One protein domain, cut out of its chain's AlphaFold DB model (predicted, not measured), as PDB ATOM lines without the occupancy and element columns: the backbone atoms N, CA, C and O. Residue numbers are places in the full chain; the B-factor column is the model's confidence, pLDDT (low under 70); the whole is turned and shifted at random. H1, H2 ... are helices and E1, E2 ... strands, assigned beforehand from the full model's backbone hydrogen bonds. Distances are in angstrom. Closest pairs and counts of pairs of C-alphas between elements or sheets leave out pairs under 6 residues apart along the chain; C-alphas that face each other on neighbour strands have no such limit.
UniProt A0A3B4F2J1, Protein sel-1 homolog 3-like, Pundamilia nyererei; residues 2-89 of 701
ATOM      1  N   GLU A   2     -53.878  17.707  -5.207       37.12
ATOM      2  CA  GLU A   2     -52.505  17.736  -5.711       37.12
ATOM      3  C   GLU A   2     -52.327  18.907  -6.678       37.12
ATOM      4  O   GLU A   2     -53.121  19.100  -7.593       37.12
ATOM      5  N   THR A   3     -51.245  19.653  -6.454       44.22
ATOM      6  CA  THR A   3     -50.639  20.676  -7.321       44.22
ATOM      7  C   THR A   3     -51.423  21.982  -7.516       44.22
ATOM      8  O   THR A   3     -52.121  22.207  -8.499       44.22
ATOM      9  N   GLY A   4     -51.217  22.931  -6.596       56.62
ATOM     10  CA  GLY A   4     -51.355  24.342  -6.953       56.62
ATOM     11  C   GLY A   4     -50.323  24.679  -8.030       56.62
ATOM     12  O   GLY A   4     -49.122  24.552  -7.794       56.62
ATOM     13  N   THR A   5     -50.770  25.068  -9.220       61.78
ATOM     14  CA  THR A   5     -49.891  25.501 -10.308       61.78
ATOM     15  C   THR A   5     -49.396  26.920 -10.023       61.78
ATOM     16  O   THR A   5     -50.175  27.867  -9.926       61.78
ATOM     17  N   ILE A   6     -48.081  27.080  -9.852       71.75
ATOM     18  CA  ILE A   6     -47.449  28.393  -9.676       71.75
ATOM     19  C   ILE A   6     -46.751  28.757 -10.983       71.75
ATOM     20  O   ILE A   6     -45.758  28.141 -11.360       71.75
ATOM     21  N   SER A   7     -47.247  29.786 -11.667       69.75
ATOM     22  CA  SER A   7     -46.578  30.371 -12.833       69.75
ATOM     23  C   SER A   7     -45.984  31.726 -12.460       69.75
ATOM     24  O   SER A   7     -46.693  32.612 -11.984       69.75
ATOM     25  N   THR A   8     -44.678  31.892 -12.678       76.50
ATOM     26  CA  THR A   8     -43.967  33.155 -12.425       76.50
ATOM     27  C   THR A   8     -43.567  33.786 -13.752       76.50
ATOM     28  O   THR A   8     -42.946  33.129 -14.581       76.50
ATOM     29  N   PHE A   9     -43.895  35.065 -13.945       77.19
ATOM     30  CA  PHE A   9     -43.583  35.806 -15.169       77.19
ATOM     31  C   PHE A   9     -42.713  37.022 -14.848       77.19
ATOM     32  O   PHE A   9     -43.076  37.851 -14.011       77.19
ATOM     33  N   LEU A  10     -41.579  37.157 -15.540       81.69
ATOM     34  CA  LEU A  10     -40.779  38.376 -15.493       81.69
ATOM     35  C   LEU A  10     -41.444  39.438 -16.376       81.69
ATOM     36  O   LEU A  10     -41.462  39.312 -17.595       81.69
ATOM     37  N   LEU A  11     -41.993  40.487 -15.761       83.81
ATOM     38  CA  LEU A  11     -42.694  41.537 -16.509       83.81
ATOM     39  C   LEU A  11     -41.758  42.631 -17.029       83.81
ATOM     40  O   LEU A  11     -41.966  43.155 -18.122       83.81
ATOM     41  N   ARG A  12     -40.763  43.039 -16.228       82.88
ATOM     42  CA  ARG A  12     -39.817  44.101 -16.593       82.88
ATOM     43  C   ARG A  12     -38.581  44.089 -15.699       82.88
ATOM     44  O   ARG A  12     -38.678  43.738 -14.528       82.88
ATOM     45  N   GLN A  13     -37.460  44.552 -16.245       83.25
ATOM     46  CA  GLN A  13     -36.224  44.816 -15.512       83.25
ATOM     47  C   GLN A  13     -35.888  46.309 -15.581       83.25
ATOM     48  O   GLN A  13     -36.161  46.974 -16.587       83.25
ATOM     49  N   TRP A  14     -35.320  46.840 -14.501       80.56
ATOM     50  CA  TRP A  14     -34.914  48.238 -14.396       80.56
ATOM     51  C   TRP A  14     -33.515  48.346 -13.805       80.56
ATOM     52  O   TRP A  14     -33.153  47.566 -12.930       80.56
ATOM     53  N   ASN A  15     -32.784  49.371 -14.236       78.38
ATOM     54  CA  ASN A  15     -31.524  49.758 -13.620       78.38
ATOM     55  C   ASN A  15     -31.803  50.845 -12.579       78.38
ATOM     56  O   ASN A  15     -32.466  51.844 -12.877       78.38
ATOM     57  N   CYS A  16     -31.316  50.642 -11.356       71.38
ATOM     58  CA  CYS A  16     -31.433  51.621 -10.283       71.38
ATOM     59  C   CYS A  16     -30.450  52.769 -10.536       71.38
ATOM     60  O   CYS A  16     -29.245  52.596 -10.387       71.38
ATOM     61  N   VAL A  17     -30.970  53.935 -10.918       76.81
ATOM     62  CA  VAL A  17     -30.186  55.171 -11.045       76.81
ATOM     63  C   VAL A  17     -30.595  56.100  -9.898       76.81
ATOM     64  O   VAL A  17     -31.792  56.376  -9.777       76.81
ATOM     65  N   PRO A  18     -29.663  56.563  -9.045       73.88
ATOM     66  CA  PRO A  18     -29.990  57.491  -7.964       73.88
ATOM     67  C   PRO A  18     -30.558  58.801  -8.536       73.88
ATOM     68  O   PRO A  18     -29.970  59.410  -9.427       73.88
ATOM     69  N   GLY A  19     -31.738  59.211  -8.061       76.38
ATOM     70  CA  GLY A  19     -32.465  60.378  -8.566       76.38
ATOM     71  C   GLY A  19     -33.897  60.473  -8.027       76.38
ATOM     72  O   GLY A  19     -34.283  59.734  -7.126       76.38
ATOM     73  N   VAL A  20     -34.693  61.393  -8.581       76.25
ATOM     74  CA  VAL A  20     -36.074  61.679  -8.140       76.25
ATOM     75  C   VAL A  20     -36.992  60.458  -8.316       76.25
ATOM     76  O   VAL A  20     -36.946  59.788  -9.352       76.25
ATOM     77  N   ASN A  21     -37.856  60.195  -7.327       78.88
ATOM     78  CA  ASN A  21     -38.821  59.088  -7.334       78.88
ATOM     79  C   ASN A  21     -39.689  59.089  -8.608       78.88
ATOM     80  O   ASN A  21     -40.304  60.097  -8.953       78.88
ATOM     81  N   LYS A  22     -39.784  57.939  -9.293       78.50
ATOM     82  CA  LYS A  22     -40.626  57.749 -10.491       78.50
ATOM     83  C   LYS A  22     -41.656  56.648 -10.259       78.50
ATOM     84  O   LYS A  22     -41.292  55.528  -9.914       78.50
ATOM     85  N   ILE A  23     -42.926  56.936 -10.540       81.62
ATOM     86  CA  ILE A  23     -43.995  55.927 -10.561       81.62
ATOM     87  C   ILE A  23     -43.961  55.201 -11.913       81.62
ATOM     88  O   ILE A  23     -43.883  55.829 -12.971       81.62
ATOM     89  N   ARG A  24     -44.006  53.866 -11.891       79.94
ATOM     90  CA  ARG A  24     -44.046  53.022 -13.093       79.94
ATOM     91  C   ARG A  24     -45.233  52.070 -13.015       79.94
ATOM     92  O   ARG A  24     -45.376  51.339 -12.043       79.94
ATOM     93  N   THR A  25     -46.046  52.040 -14.067       83.94
ATOM     94  CA  THR A  25     -47.159  51.093 -14.207       83.94
ATOM     95  C   THR A  25     -46.746  49.945 -15.121       83.94
ATOM     96  O   THR A  25     -46.178  50.167 -16.193       83.94
ATOM     97  N   VAL A  26     -47.047  48.714 -14.710       82.56
ATOM     98  CA  VAL A  26     -46.799  47.498 -15.491       82.56
ATOM     99  C   VAL A  26     -48.140  46.818 -15.745       82.56
ATOM    100  O   VAL A  26     -48.909  46.615 -14.808       82.56
ATOM    101  N   LYS A  27     -48.442  46.497 -17.008       83.19
ATOM    102  CA  LYS A  27     -49.648  45.740 -17.369       83.19
ATOM    103  C   LYS A  27     -49.336  44.248 -17.310       83.19
ATOM    104  O   LYS A  27     -48.378  43.803 -17.933       83.19
ATOM    105  N   LEU A  28     -50.151  43.499 -16.575       80.12
ATOM    106  CA  LEU A  28     -50.121  42.040 -16.554       80.12
ATOM    107  C   LEU A  28     -51.205  41.517 -17.499       80.12
ATOM    108  O   LEU A  28     -52.386  41.780 -17.279       80.12
ATOM    109  N   ASN A  29     -50.805  40.760 -18.519       81.19
ATOM    110  CA  ASN A  29     -51.739  39.987 -19.330       81.19
ATOM    111  C   ASN A  29     -51.862  38.598 -18.708       81.19
ATOM    112  O   ASN A  29     -50.877  37.866 -18.630       81.19
ATOM    113  N   LEU A  30     -53.060  38.259 -18.241       76.75
ATOM    114  CA  LEU A  30     -53.343  36.906 -17.776       76.75
ATOM    115  C   LEU A  30     -53.408  35.967 -18.988       76.75
ATOM    116  O   LEU A  30     -53.915  36.379 -20.034       76.75
ATOM    117  N   PRO A  31     -52.904  34.730 -18.870       79.19
ATOM    118  CA  PRO A  31     -52.972  33.775 -19.962       79.19
ATOM    119  C   PRO A  31     -54.426  33.385 -20.252       79.19
ATOM    120  O   PRO A  31     -55.285  33.408 -19.368       79.19
ATOM    121  N   ASP A  32     -54.701  33.005 -21.499       78.81
ATOM    122  CA  ASP A  32     -56.071  32.793 -21.976       78.81
ATOM    123  C   ASP A  32     -56.834  31.725 -21.174       78.81
ATOM    124  O   ASP A  32     -58.020  31.903 -20.911       78.81
ATOM    125  N   TRP A  33     -56.156  30.681 -20.688       76.00
ATOM    126  CA  TRP A  33     -56.749  29.609 -19.874       76.00
ATOM    127  C   TRP A  33     -57.255  30.070 -18.489       76.00
ATOM    128  O   TRP A  33     -58.066  29.387 -17.865       76.00
ATOM    129  N   LEU A  34     -56.821  31.243 -18.005       75.56
ATOM    130  CA  LEU A  34     -57.338  31.880 -16.782       75.56
ATOM    131  C   LEU A  34     -58.608  32.706 -17.040       75.56
ATOM    132  O   LEU A  34     -59.373  32.971 -16.110       75.56
ATOM    133  N   VAL A  35     -58.817  33.146 -18.283       77.44
ATOM    134  CA  VAL A  35     -59.801  34.184 -18.638       77.44
ATOM    135  C   VAL A  35     -60.959  33.629 -19.458       77.44
ATOM    136  O   VAL A  35     -62.100  34.062 -19.269       77.44
ATOM    137  N   TYR A  36     -60.674  32.684 -20.352       74.44
ATOM    138  CA  TYR A  36     -61.619  32.148 -21.321       74.44
ATOM    139  C   TYR A  36     -62.023  30.708 -20.991       74.44
ATOM    140  O   TYR A  36     -61.332  30.002 -20.259       74.44
ATOM    141  N   GLN A  37     -63.186  30.300 -21.497       71.06
ATOM    142  CA  GLN A  37     -63.613  28.897 -21.490       71.06
ATOM    143  C   GLN A  37     -62.780  28.098 -22.501       71.06
ATOM    144  O   GLN A  37     -62.392  28.669 -23.523       71.06
ATOM    145  N   PRO A  38     -62.511  26.807 -22.253       66.25
ATOM    146  CA  PRO A  38     -61.860  25.968 -23.235       66.25
ATOM    147  C   PRO A  38     -62.848  25.650 -24.355       66.25
ATOM    148  O   PRO A  38     -63.987  25.245 -24.140       66.25
ATOM    149  N   ASP A  39     -62.379  25.869 -25.567       58.97
ATOM    150  CA  ASP A  39     -63.107  25.729 -26.825       58.97
ATOM    151  C   ASP A  39     -62.244  24.955 -27.840       58.97
ATOM    152  O   ASP A  39     -62.395  25.094 -29.048       58.97
ATOM    153  N   GLY A  40     -61.272  24.188 -27.323       58.19
ATOM    154  CA  GLY A  40     -60.202  23.486 -28.038       58.19
ATOM    155  C   GLY A  40     -59.160  24.374 -28.734       58.19
ATOM    156  O   GLY A  40     -58.119  23.857 -29.126       58.19
ATOM    157  N   ILE A  41     -59.367  25.695 -28.838       59.72
ATOM    158  CA  ILE A  41     -58.302  26.659 -29.187       59.72
ATOM    159  C   ILE A  41     -57.548  27.090 -27.933       59.72
ATOM    160  O   ILE A  41     -56.330  27.259 -27.967       59.72
ATOM    161  N   VAL A  42     -58.268  27.279 -26.828       65.44
ATOM    162  CA  VAL A  42     -57.686  27.408 -25.492       65.44
ATOM    163  C   VAL A  42     -57.748  26.028 -24.824       65.44
ATOM    164  O   VAL A  42     -58.777  25.702 -24.227       65.44
ATOM    165  N   PRO A  43     -56.710  25.177 -24.951       59.06
ATOM    166  CA  PRO A  43     -56.705  23.880 -24.286       59.06
ATOM    167  C   PRO A  43     -56.615  24.051 -22.763       59.06
ATOM    168  O   PRO A  43     -56.072  25.039 -22.264       59.06
ATOM    169  N   ASP A  44     -57.161  23.076 -22.033       62.31
ATOM    170  CA  ASP A  44     -56.874  22.835 -20.613       62.31
ATOM    171  C   ASP A  44     -57.113  24.024 -19.661       62.31
ATOM    172  O   ASP A  44     -56.348  24.272 -18.724       62.31
ATOM    173  N   SER A  45     -58.207  24.772 -19.856       70.00
ATOM    174  CA  SER A  45     -58.636  25.784 -18.880       70.00
ATOM    175  C   SER A  45     -58.886  25.141 -17.513       70.00
ATOM    176  O   SER A  45     -59.871  24.428 -17.317       70.00
ATOM    177  N   GLN A  46     -58.045  25.467 -16.532       66.19
ATOM    178  CA  GLN A  46     -58.131  24.884 -15.197       66.19
ATOM    179  C   GLN A  46     -59.322  25.422 -14.385       66.19
ATOM    180  O   GLN A  46     -59.696  26.606 -14.451       66.19
ATOM    181  N   TRP A  47     -59.898  24.533 -13.570       61.84
ATOM    182  CA  TRP A  47     -60.876  24.883 -12.544       61.84
ATOM    183  C   TRP A  47     -60.149  25.541 -11.372       61.84
ATOM    184  O   TRP A  47     -59.441  24.896 -10.603       61.84
ATOM    185  N   VAL A  48     -60.290  26.859 -11.267       67.94
ATOM    186  CA  VAL A  48     -59.588  27.654 -10.259       67.94
ATOM    187  C   VAL A  48     -60.584  28.019  -9.166       67.94
ATOM    188  O   VAL A  48     -61.412  28.904  -9.361       67.94
ATOM    189  N   LEU A  49     -60.512  27.323  -8.028       63.44
ATOM    190  CA  LEU A  49     -61.324  27.614  -6.835       63.44
ATOM    191  C   LEU A  49     -60.873  28.904  -6.139       63.44
ATOM    192  O   LEU A  49     -61.685  29.669  -5.626       63.44
ATOM    193  N   SER A  50     -59.565  29.159  -6.138       69.00
ATOM    194  CA  SER A  50     -58.966  30.376  -5.598       69.00
ATOM    195  C   SER A  50     -57.749  30.760  -6.431       69.00
ATOM    196  O   SER A  50     -57.010  29.892  -6.894       69.00
ATOM    197  N   CYS A  51     -57.563  32.058  -6.665       77.94
ATOM    198  CA  CYS A  51     -56.440  32.573  -7.436       77.94
ATOM    199  C   CYS A  51     -55.744  33.672  -6.636       77.94
ATOM    200  O   CYS A  51     -56.383  34.629  -6.196       77.94
ATOM    201  N   ILE A  52     -54.432  33.530  -6.453       81.00
ATOM    202  CA  ILE A  52     -53.609  34.478  -5.707       81.00
ATOM    203  C   ILE A  52     -52.588  35.071  -6.670       81.00
ATOM    204  O   ILE A  52     -51.760  34.356  -7.230       81.00
ATOM    205  N   LEU A  53     -52.633  36.388  -6.849       83.06
ATOM    206  CA  LEU A  53     -51.634  37.125  -7.604       83.06
ATOM    207  C   LEU A  53     -50.584  37.678  -6.639       83.06
ATOM    208  O   LEU A  53     -50.879  38.560  -5.833       83.06
ATOM    209  N   ARG A  54     -49.347  37.187  -6.742       85.38
ATOM    210  CA  ARG A  54     -48.198  37.701  -5.987       85.38
ATOM    211  C   ARG A  54     -47.305  38.530  -6.906       85.38
ATOM    212  O   ARG A  54     -46.814  38.029  -7.912       85.38
ATOM    213  N   ALA A  55     -47.059  39.780  -6.531       85.75
ATOM    214  CA  ALA A  55     -46.093  40.654  -7.186       85.75
ATOM    215  C   ALA A  55     -44.886  40.850  -6.265       85.75
ATOM    216  O   ALA A  55     -45.049  41.163  -5.087       85.75
ATOM    217  N   SER A  56     -43.672  40.675  -6.791       85.44
ATOM    218  CA  SER A  56     -42.434  40.898  -6.038       85.44
ATOM    219  C   SER A  56     -41.420  41.678  -6.862       85.44
ATOM    220  O   SER A  56     -41.210  41.349  -8.029       85.44
ATOM    221  N   VAL A  57     -40.754  42.656  -6.248       84.94
ATOM    222  CA  VAL A  57     -39.590  43.346  -6.821       84.94
ATOM    223  C   VAL A  57     -38.333  42.718  -6.237       84.94
ATOM    224  O   VAL A  57     -38.185  42.662  -5.012       84.94
ATOM    225  N   ARG A  58     -37.441  42.243  -7.109       80.38
ATOM    226  CA  ARG A  58     -36.198  41.571  -6.717       80.38
ATOM    227  C   ARG A  58     -34.968  42.308  -7.228       80.38
ATOM    228  O   ARG A  58     -35.031  42.938  -8.282       80.38
ATOM    229  N   HIS A  59     -33.865  42.220  -6.488       71.94
ATOM    230  CA  HIS A  59     -32.553  42.647  -6.975       71.94
ATOM    231  C   HIS A  59     -31.862  41.459  -7.648       71.94
ATOM    232  O   HIS A  59     -31.857  40.362  -7.098       71.94
ATOM    233  N   THR A  60     -31.270  41.662  -8.821       62.62
ATOM    234  CA  THR A  60     -30.450  40.637  -9.477       62.62
ATOM    235  C   THR A  60     -29.023  40.724  -8.932       62.62
ATOM    236  O   THR A  60     -28.369  41.749  -9.117       62.62
ATOM    237  N   GLY A  61     -28.563  39.701  -8.211       57.00
ATOM    238  CA  GLY A  61     -27.208  39.587  -7.654       57.00
ATOM    239  C   GLY A  61     -27.013  38.211  -7.010       57.00
ATOM    240  O   GLY A  61     -27.945  37.722  -6.382       57.00
ATOM    241  N   TYR A  62     -25.851  37.594  -7.247       47.88
ATOM    242  CA  TYR A  62     -25.465  36.206  -6.942       47.88
ATOM    243  C   TYR A  62     -25.857  35.721  -5.528       47.88
ATOM    244  O   TYR A  62     -25.148  36.002  -4.570       47.88
ATOM    245  N   ASP A  63     -27.002  35.042  -5.418       46.75
ATOM    246  CA  ASP A  63     -27.243  33.805  -4.652       46.75
ATOM    247  C   ASP A  63     -28.758  33.531  -4.608       46.75
ATOM    248  O   ASP A  63     -29.548  34.347  -4.129       46.75
ATOM    249  N   ASP A  64     -29.176  32.360  -5.095       48.41
ATOM    250  CA  ASP A  64     -30.583  31.926  -5.200       48.41
ATOM    251  C   ASP A  64     -31.221  31.524  -3.849       48.41
ATOM    252  O   ASP A  64     -32.271  30.880  -3.799       48.41
ATOM    253  N   THR A  65     -30.635  31.928  -2.718       51.16
ATOM    254  CA  THR A  65     -31.166  31.642  -1.377       51.16
ATOM    255  C   THR A  65     -32.000  32.812  -0.846       51.16
ATOM    256  O   THR A  65     -31.501  33.693  -0.160       51.16
ATOM    257  N   GLU A  66     -33.292  32.830  -1.197       50.28
ATOM    258  CA  GLU A  66     -34.447  33.520  -0.562       50.28
ATOM    259  C   GLU A  66     -34.348  34.989  -0.055       50.28
ATOM    260  O   GLU A  66     -35.358  35.549   0.376       50.28
ATOM    261  N   LYS A  67     -33.220  35.699  -0.167       48.69
ATOM    262  CA  LYS A  67     -32.994  37.036   0.422       48.69
ATOM    263  C   LYS A  67     -32.916  38.182  -0.595       48.69
ATOM    264  O   LYS A  67     -32.312  39.214  -0.317       48.69
ATOM    265  N   SER A  68     -33.564  38.059  -1.756       60.94
ATOM    266  CA  SER A  68     -33.520  39.089  -2.813       60.94
ATOM    267  C   SER A  68     -34.843  39.819  -3.091       60.94
ATOM    268  O   SER A  68     -34.912  40.583  -4.052       60.94
ATOM    269  N   VAL A  69     -35.897  39.653  -2.276       65.25
ATOM    270  CA  VAL A  69     -37.188  40.363  -2.446       65.25
ATOM    271  C   VAL A  69     -37.205  41.665  -1.634       65.25
ATOM    272  O   VAL A  69     -37.259  41.635  -0.410       65.25
ATOM    273  N   ARG A  70     -37.197  42.828  -2.303       72.88
ATOM    274  CA  ARG A  70     -37.238  44.156  -1.647       72.88
ATOM    275  C   ARG A  70     -38.643  44.606  -1.266       72.88
ATOM    276  O   ARG A  70     -38.817  45.295  -0.270       72.88
ATOM    277  N   ALA A  71     -39.627  44.244  -2.077       76.94
ATOM    278  CA  ALA A  71     -41.026  44.551  -1.834       76.94
ATOM    279  C   ALA A  71     -41.885  43.435  -2.416       76.94
ATOM    280  O   ALA A  71     -41.604  42.933  -3.508       76.94
ATOM    281  N   GLN A  72     -42.932  43.059  -1.690       83.56
ATOM    282  CA  GLN A  72     -43.912  42.088  -2.149       83.56
ATOM    283  C   GLN A  72     -45.322  42.546  -1.816       83.56
ATOM    284  O   GLN A  72     -45.559  43.163  -0.781       83.56
ATOM    285  N   HIS A  73     -46.255  42.208  -2.692       86.56
ATOM    286  CA  HIS A  73     -47.671  42.404  -2.457       86.56
ATOM    287  C   HIS A  73     -48.466  41.220  -3.002       86.56
ATOM    288  O   HIS A  73     -48.035  40.544  -3.940       86.56
ATOM    289  N   VAL A  74     -49.615  40.955  -2.386       84.75
ATOM    290  CA  VAL A  74     -50.476  39.817  -2.700       84.75
ATOM    291  C   VAL A  74     -51.903  40.320  -2.864       84.75
ATOM    292  O   VAL A  74     -52.397  41.062  -2.020       84.75
ATOM    293  N   ALA A  75     -52.556  39.902  -3.942       85.50
ATOM    294  CA  ALA A  75     -53.957  40.178  -4.209       85.50
ATOM    295  C   ALA A  75     -54.711  38.869  -4.461       85.50
ATOM    296  O   ALA A  75     -54.290  38.048  -5.279       85.50
ATOM    297  N   ASN A  76     -55.851  38.695  -3.794       79.75
ATOM    298  CA  ASN A  76     -56.755  37.582  -4.065       79.75
ATOM    299  C   ASN A  76     -57.680  37.961  -5.223       79.75
ATOM    300  O   ASN A  76     -58.449  38.920  -5.133       79.75
ATOM    301  N   LEU A  77     -57.611  37.202  -6.312       78.81
ATOM    302  CA  LEU A  77     -58.524  37.339  -7.437       78.81
ATOM    303  C   LEU A  77     -59.742  36.455  -7.181       78.81
ATOM    304  O   LEU A  77     -59.601  35.303  -6.778       78.81
ATOM    305  N   LYS A  78     -60.945  36.986  -7.426       75.62
ATOM    306  CA  LYS A  78     -62.177  36.188  -7.421       75.62
ATOM    307  C   LYS A  78     -62.295  35.496  -8.780       75.62
ATOM    308  O   LYS A  78     -62.641  36.179  -9.751       75.62
ATOM    309  N   PRO A  79     -61.975  34.193  -8.897       72.38
ATOM    310  CA  PRO A  79     -62.123  33.502 -10.162       72.38
ATOM    311  C   PRO A  79     -63.600  33.497 -10.546       72.38
ATOM    312  O   PRO A  79     -64.484  33.257  -9.722       72.38
ATOM    313  N   LYS A  80     -63.874  33.779 -11.818       70.31
ATOM    314  CA  LYS A  80     -65.206  33.550 -12.362       70.31
ATOM    315  C   LYS A  80     -65.429  32.042 -12.491       70.31
ATOM    316  O   LYS A  80     -64.524  31.371 -13.010       70.31
ATOM    317  N   PRO A  81     -66.603  31.523 -12.073       62.09
ATOM    318  CA  PRO A  81     -67.004  30.157 -12.372       62.09
ATOM    319  C   PRO A  81     -66.762  29.861 -13.845       62.09
ATOM    320  O   PRO A  81     -67.014  30.728 -14.688       62.09
ATOM    321  N   TYR A  82     -66.271  28.663 -14.141       60.47
ATOM    322  CA  TYR A  82     -65.876  28.243 -15.483       60.47
ATOM    323  C   TYR A  82     -66.918  28.639 -16.551       60.47
ATOM    324  O   TYR A  82     -66.583  29.356 -17.490       60.47
ATOM    325  N   LEU A  83     -68.201  28.335 -16.315       55.62
ATOM    326  CA  LEU A  83     -69.329  28.619 -17.222       55.62
ATOM    327  C   LEU A  83     -69.637  30.112 -17.440       55.62
ATOM    328  O   LEU A  83     -70.382  30.471 -18.347       55.62
ATOM    329  N   SER A  84     -69.080  30.999 -16.616       63.88
ATOM    330  CA  SER A  84     -69.287  32.455 -16.695       63.88
ATOM    331  C   SER A  84     -68.109  33.207 -17.328       63.88
ATOM    332  O   SER A  84     -68.159  34.434 -17.500       63.88
ATOM    333  N   ARG A  85     -67.027  32.490 -17.662       70.75
ATOM    334  CA  ARG A  85     -65.903  33.027 -18.440       70.75
ATOM    335  C   ARG A  85     -66.354  33.292 -19.877       70.75
ATOM    336  O   ARG A  85     -67.314  32.691 -20.348       70.75
ATOM    337  N   ARG A  86     -65.708  34.226 -20.576       66.38
ATOM    338  CA  ARG A  86     -66.054  34.512 -21.981       66.38
ATOM    339  C   ARG A  86     -65.434  33.444 -22.889       66.38
ATOM    340  O   ARG A  86     -64.446  32.829 -22.511       66.38
ATOM    341  N   VAL A  87     -65.983  33.246 -24.082       62.97
ATOM    342  CA  VAL A  87     -65.344  32.445 -25.144       62.97
ATOM    343  C   VAL A  87     -64.456  33.367 -25.983       62.97
ATOM    344  O   VAL A  87     -64.816  34.532 -26.192       62.97
ATOM    345  N   LYS A  88     -63.297  32.886 -26.444       65.19
ATOM    346  CA  LYS A  88     -62.377  33.680 -27.273       65.19
ATOM    347  C   LYS A  88     -62.982  33.894 -28.669       65.19
ATOM    348  O   LYS A  88     -63.673  33.033 -29.198       65.19
ATOM    349  N   GLN A  89     -62.807  35.071 -29.273       57.75
ATOM    350  CA  GLN A  89     -63.346  35.335 -30.618       57.75
ATOM    351  C   GLN A  89     -62.494  34.658 -31.702       57.75
ATOM    352  O   GLN A  89     -61.272  34.810 -31.717       57.75
TER     353      GLN A  89
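What this domain is: This is residues 2 to 89 of the 701 residues of the protein "Protein sel-1 homolog 3-like" of Pundamilia nyererei (UniProt A0A3B4F2J1). There is little regular structure here: one long two-strand hairpin, E1 and E2, is accompanied by long loops, with the short helix H1 toward the end where E1 begins and E2 ends. Residues 17 to 25 and 61 to 66 stick out. The 88 printed residues hold H1, E1 and E2 in that order; the sheet, E1 - E2, is antiparallel, and the class is mostly strand, with 21 residues in named elements. The whole is loose, radius of gyration of the C-alphas 17.0 A, and elongated, spanning 49 by 31 by 22 A.

How they stand to each other: H1, residues 32 to 35, is too short for an O i to N i+4 pair; its one O i to N i+3 pair is within hydrogen-bond range. E1, residues 51 to 58, and E2, residues 69 to 77, form an antiparallel hairpin at 165 degrees. N 53 and O 75, 2.8 A apart, and N 73 and O 55, 2.9 A, are within hydrogen-bond range. H1 and E2 are apart.

Where its parts are: C-alpha 32 begins H1 at (-56.071, 32.793, -21.976). E1 is 22.2 A long and E2 22.1 A, ending at C-alpha 77, (-58.524, 37.339, -7.437).

The domain as a whole: The C-alphas of Gly 19 and Gly 40 are farthest apart, 50.1 A. The printed part has no cut. The H1 to E1 link is long. Mean pLDDT of the printed part is 70.8; 35 residues are under 70, among them 60 to 69.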